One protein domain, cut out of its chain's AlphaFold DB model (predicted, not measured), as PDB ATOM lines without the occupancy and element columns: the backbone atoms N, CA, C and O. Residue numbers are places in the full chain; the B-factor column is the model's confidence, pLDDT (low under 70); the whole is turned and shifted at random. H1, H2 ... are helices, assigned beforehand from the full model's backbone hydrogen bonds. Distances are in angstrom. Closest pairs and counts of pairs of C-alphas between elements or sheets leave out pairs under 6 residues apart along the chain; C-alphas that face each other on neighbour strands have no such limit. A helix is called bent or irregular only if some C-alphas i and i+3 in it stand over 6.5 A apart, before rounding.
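This is residues 9 to 48 of the 126 residues of an uncharacterized protein of Geomonas limicola (UniProt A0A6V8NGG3). The longest helix, H2, and the shorter H1 make the two arms of a wide, open V, joined at its corner by a tight link of three residues, 24 to 26. The arms spread away from that corner, with no core between them. The printed part has 40 residues with two named helices, H1 then H2 along the chain, and no named strand; the class is all helix. The whole is extended, with a radius of gyration of the C-alphas of 16.4 A, and its C-alphas span 53 by 19 by 6 A.

H2 holds 20 residues, Gln 27 to Glu 46, and is 28.1 A long from first to last C-alpha. It begins with C-alpha 27 at (-43.777, -19.417, 8.382) and ends with C-alpha 46 at (-16.161, -23.738, 11.334). H1 holds 15 residues, Glu 9 to Asp 23, and is 21.0 A long, from C-alpha 9 at (-53.859, 8.681, 2.486) to C-alpha 23 at (-47.851, -10.471, 8.626).

H2 has the N-to-C direction (0.98, -0.08, 0.18), chiefly toward higher x. H1 has the N-to-C direction (0.26, -0.93, 0.27), chiefly toward lower y. H1 and H2 are apart: no C-alpha of the one is within 8 A of the other. In both H1 and H2 every O i to N i+4 pair is within hydrogen-bond range, and neither helix is bent.

The two C-alphas farthest apart are those of Glu 9 and Arg 48, at 53.2 A. Residues 9 to 48 stand free: no C-alpha 8 or more residues away along the chain is within 10 A. The printed part has no cut. The mean pLDDT of the printed part is 78.6, and residue 27 and residues 44 to 48 are under 70.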
ATOM      1  N   GLU A   9     -52.943   9.814   2.608       85.44
ATOM      2  CA  GLU A   9     -53.859   8.681   2.486       85.44
ATOM      3  C   GLU A   9     -53.243   7.577   1.618       85.44
ATOM      4  O   GLU A   9     -53.379   6.388   1.916       85.44
ATOM      5  N   LEU A  10     -52.504   7.969   0.576       88.25
ATOM      6  CA  LEU A  10     -51.733   7.050  -0.252       88.25
ATOM      7  C   LEU A  10     -50.588   6.406   0.545       88.25
ATOM      8  O   LEU A  10     -50.425   5.186   0.497       88.25
ATOM      9  N   GLU A  11     -49.835   7.195   1.316       89.88
ATOM     10  CA  GLU A  11     -48.759   6.691   2.175       89.88
ATOM     11  C   GLU A  11     -49.295   5.681   3.200       89.88
ATOM     12  O   GLU A  11     -48.742   4.588   3.352       89.88
ATOM     13  N   ASN A  12     -50.411   6.005   3.856       90.25
ATOM     14  CA  ASN A  12     -51.042   5.128   4.839       90.25
ATOM     15  C   ASN A  12     -51.519   3.812   4.213       90.25
ATOM     16  O   ASN A  12     -51.322   2.747   4.801       90.25
ATOM     17  N   GLN A  13     -52.092   3.852   3.008       89.19
ATOM     18  CA  GLN A  13     -52.509   2.640   2.299       89.19
ATOM     19  C   GLN A  13     -51.325   1.765   1.882       89.19
ATOM     20  O   GLN A  13     -51.397   0.540   2.010       89.19
ATOM     21  N   ILE A  14     -50.230   2.372   1.413       91.19
ATOM     22  CA  ILE A  14     -49.002   1.646   1.066       91.19
ATOM     23  C   ILE A  14     -48.412   0.986   2.314       91.19
ATOM     24  O   ILE A  14     -48.098  -0.204   2.283       91.19
ATOM     25  N   ARG A  15     -48.319   1.726   3.424       88.38
ATOM     26  CA  ARG A  15     -47.821   1.213   4.706       88.38
ATOM     27  C   ARG A  15     -48.666   0.045   5.211       88.38
ATOM     28  O   ARG A  15     -48.121  -1.015   5.486       88.38
ATOM     29  N   ALA A  16     -49.990   0.195   5.233       88.62
ATOM     30  CA  ALA A  16     -50.901  -0.855   5.683       88.62
ATOM     31  C   ALA A  16     -50.822  -2.122   4.811       88.62
ATOM     32  O   ALA A  16     -50.857  -3.239   5.325       88.62
ATOM     33  N   ARG A  17     -50.683  -1.969   3.487       86.25
ATOM     34  CA  ARG A  17     -50.486  -3.095   2.558       86.25
ATOM     35  C   ARG A  17     -49.156  -3.805   2.791       86.25
ATOM     36  O   ARG A  17     -49.109  -5.031   2.692       86.25
ATOM     37  N   LEU A  18     -48.096  -3.052   3.071       83.44
ATOM     38  CA  LEU A  18     -46.781  -3.610   3.357       83.44
ATOM     39  C   LEU A  18     -46.798  -4.381   4.679       83.44
ATOM     40  O   LEU A  18     -46.404  -5.541   4.691       83.44
ATOM     41  N   ASP A  19     -47.342  -3.790   5.743       81.62
ATOM     42  CA  ASP A  19     -47.473  -4.440   7.051       81.62
ATOM     43  C   ASP A  19     -48.319  -5.718   6.969       81.62
ATOM     44  O   ASP A  19     -47.916  -6.759   7.481       81.62
ATOM     45  N   ALA A  20     -49.435  -5.696   6.233       82.50
ATOM     46  CA  ALA A  20     -50.241  -6.894   6.002       82.50
ATOM     47  C   ALA A  20     -49.483  -7.980   5.212       82.50
ATOM     48  O   ALA A  20     -49.659  -9.170   5.460       82.50
ATOM     49  N   SER A  21     -48.618  -7.578   4.276       74.88
ATOM     50  CA  SER A  21     -47.773  -8.509   3.513       74.88
ATOM     51  C   SER A  21     -46.654  -9.107   4.372       74.88
ATOM     52  O   SER A  21     -46.259 -10.249   4.147       74.88
ATOM     53  N   LEU A  22     -46.158  -8.360   5.363       75.56
ATOM     54  CA  LEU A  22     -45.198  -8.848   6.353       75.56
ATOM     55  C   LEU A  22     -45.847  -9.826   7.337       75.56
ATOM     56  O   LEU A  22     -45.218 -10.814   7.706       75.56
ATOM     57  N   ASP A  23     -47.104  -9.595   7.715       72.56
ATOM     58  CA  ASP A  23     -47.851 -10.471   8.626       72.56
ATOM     59  C   ASP A  23     -48.311 -11.772   7.936       72.56
ATOM     60  O   ASP A  23     -48.357 -12.842   8.541       72.56
ATOM     61  N   GLN A  24     -48.564 -11.712   6.622       70.75
ATOM     62  CA  GLN A  24     -48.775 -12.889   5.771       70.75
ATOM     63  C   GLN A  24     -47.482 -13.588   5.337       70.75
ATOM     64  O   GLN A  24     -47.553 -14.586   4.611       70.75
ATOM     65  N   LEU A  25     -46.306 -13.092   5.739       72.44
ATOM     66  CA  LEU A  25     -45.049 -13.717   5.361       72.44
ATOM     67  C   LEU A  25     -45.004 -15.134   5.943       72.44
ATOM     68  O   LEU A  25     -44.962 -15.338   7.156       72.44
ATOM     69  N   ASP A  26     -45.053 -16.114   5.043       72.94
ATOM     70  CA  ASP A  26     -45.234 -17.517   5.391       72.94
ATOM     71  C   ASP A  26     -44.183 -17.988   6.410       72.94
ATOM     72  O   ASP A  26     -42.983 -17.719   6.283       72.94
ATOM     73  N   GLN A  27     -44.636 -18.759   7.399       69.44
ATOM     74  CA  GLN A  27     -43.777 -19.417   8.382       69.44
ATOM     75  C   GLN A  27     -42.725 -20.302   7.691       69.44
ATOM     76  O   GLN A  27     -41.617 -20.466   8.204       69.44
ATOM     77  N   GLY A  28     -43.023 -20.824   6.495       71.56
ATOM     78  CA  GLY A  28     -42.049 -21.483   5.623       71.56
ATOM     79  C   GLY A  28     -40.881 -20.575   5.221       71.56
ATOM     80  O   GLY A  28     -39.721 -20.982   5.332       71.56
ATOM     81  N   THR A  29     -41.159 -19.326   4.840       76.94
ATOM     82  CA  THR A  29     -40.143 -18.318   4.477       76.94
ATOM     83  C   THR A  29     -39.300 -17.914   5.686       76.94
ATOM     84  O   THR A  29     -38.072 -17.865   5.594       76.94
ATOM     85  N   LEU A  30     -39.927 -17.705   6.850       79.94
ATOM     86  CA  LEU A  30     -39.218 -17.409   8.102       79.94
ATOM     87  C   LEU A  30     -38.298 -18.561   8.529       79.94
ATOM     88  O   LEU A  30     -37.154 -18.338   8.944       79.94
ATOM     89  N   ASN A  31     -38.761 -19.802   8.375       79.38
ATOM     90  CA  ASN A  31     -37.959 -20.990   8.644       79.38
ATOM     91  C   ASN A  31     -36.808 -21.149   7.644       79.38
ATOM     92  O   ASN A  31     -35.692 -21.473   8.051       79.38
ATOM     93  N   ALA A  32     -37.032 -20.884   6.355       78.94
ATOM     94  CA  ALA A  32     -35.979 -20.910   5.342       78.94
ATOM     95  C   ALA A  32     -34.889 -19.865   5.633       78.94
ATOM     96  O   ALA A  32     -33.701 -20.193   5.607       78.94
ATOM     97  N   LEU A  33     -35.282 -18.642   6.004       83.44
ATOM     98  CA  LEU A  33     -34.356 -17.569   6.371       83.44
ATOM     99  C   LEU A  33     -33.563 -17.917   7.639       83.44
ATOM    100  O   LEU A  33     -32.347 -17.732   7.694       83.44
ATOM    101  N   SER A  34     -34.237 -18.482   8.644       83.69
ATOM    102  CA  SER A  34     -33.603 -18.935   9.887       83.69
ATOM    103  C   SER A  34     -32.599 -20.059   9.632       83.69
ATOM    104  O   SER A  34     -31.489 -20.025  10.162       83.69
ATOM    105  N   ARG A  35     -32.935 -21.022   8.767       83.31
ATOM    106  CA  ARG A  35     -32.018 -22.096   8.354       83.31
ATOM    107  C   ARG A  35     -30.819 -21.559   7.583       83.31
ATOM    108  O   ARG A  35     -29.697 -21.953   7.888       83.31
ATOM    109  N   ALA A  36     -31.033 -20.642   6.641       81.81
ATOM    110  CA  ALA A  36     -29.950 -19.997   5.902       81.81
ATOM    111  C   ALA A  36     -29.012 -19.221   6.844       81.81
ATOM    112  O   ALA A  36     -27.791 -19.337   6.742       81.81
ATOM    113  N   ARG A  37     -29.571 -18.501   7.825       83.88
ATOM    114  CA  ARG A  37     -28.797 -17.788   8.849       83.88
ATOM    115  C   ARG A  37     -27.969 -18.738   9.709       83.88
ATOM    116  O   ARG A  37     -26.793 -18.472   9.945       83.88
ATOM    117  N   LEU A  38     -28.565 -19.832  10.182       86.88
ATOM    118  CA  LEU A  38     -27.856 -20.831  10.981       86.88
ATOM    119  C   LEU A  38     -26.745 -21.512  10.177       86.88
ATOM    120  O   LEU A  38     -25.656 -21.677  10.715       86.88
ATOM    121  N   ALA A  39     -26.978 -21.822   8.898       80.19
ATOM    122  CA  ALA A  39     -25.972 -22.395   8.004       80.19
ATOM    123  C   ALA A  39     -24.788 -21.438   7.766       80.19
ATOM    124  O   ALA A  39     -23.629 -21.837   7.867       80.19
ATOM    125  N   ALA A  40     -25.062 -20.153   7.533       72.88
ATOM    126  CA  ALA A  40     -24.016 -19.142   7.380       72.88
ATOM    127  C   ALA A  40     -23.201 -18.958   8.674       72.88
ATOM    128  O   ALA A  40     -21.978 -18.827   8.634       72.88
ATOM    129  N   LEU A  41     -23.862 -18.982   9.836       83.69
ATOM    130  CA  LEU A  41     -23.192 -18.897  11.134       83.69
ATOM    131  C   LEU A  41     -22.374 -20.152  11.455       83.69
ATOM    132  O   LEU A  41     -21.287 -20.021  12.018       83.69
ATOM    133  N   SER A  42     -22.854 -21.350  11.107       76.69
ATOM    134  CA  SER A  42     -22.078 -22.582  11.288       76.69
ATOM    135  C   SER A  42     -20.839 -22.582  10.405       76.69
ATOM    136  O   SER A  42     -19.754 -22.871  10.899       76.69
ATOM    137  N   GLU A  43     -20.956 -22.152   9.149       72.56
ATOM    138  CA  GLU A  43     -19.815 -22.068   8.236       72.56
ATOM    139  C   GLU A  43     -18.809 -20.991   8.681       72.56
ATOM    140  O   GLU A  43     -17.599 -21.214   8.681       72.56
ATOM    141  N   ALA A  44     -19.291 -19.839   9.159       68.56
ATOM    142  CA  ALA A  44     -18.439 -18.802   9.739       68.56
ATOM    143  C   ALA A  44     -17.729 -19.265  11.026       68.56
ATOM    144  O   ALA A  44     -16.603 -18.845  11.289       68.56
ATOM    145  N   ARG A  45     -18.365 -20.137  11.821       65.88
ATOM    146  CA  ARG A  45     -17.798 -20.698  13.057       65.88
ATOM    147  C   ARG A  45     -16.818 -21.844  12.794       65.88
ATOM    148  O   ARG A  45     -15.844 -21.982  13.534       65.88
ATOM    149  N   GLU A  46     -17.051 -22.649  11.759       61.72
ATOM    150  CA  GLU A  46     -16.161 -23.738  11.334       61.72
ATOM    151  C   GLU A  46     -14.914 -23.244  10.603       61.72
ATOM    152  O   GLU A  46     -13.870 -23.901  10.662       61.72
ATOM    153  N   ARG A  47     -14.970 -22.046  10.006       58.66
ATOM    154  CA  ARG A  47     -13.788 -21.296   9.574       58.66
ATOM    155  C   ARG A  47     -12.986 -20.866  10.806       58.66
ATOM    156  O   ARG A  47     -12.976 -19.702  11.204       58.66
ATOM    157  N   ARG A  48     -12.278 -21.827  11.415       59.62
ATOM    158  CA  ARG A  48     -11.228 -21.564  12.404       59.62
ATOM    159  C   ARG A  48     -10.353 -20.440  11.849       59.62
ATOM    160  O   ARG A  48     -10.007 -20.493  10.664       59.62
TER     161      ARG A  48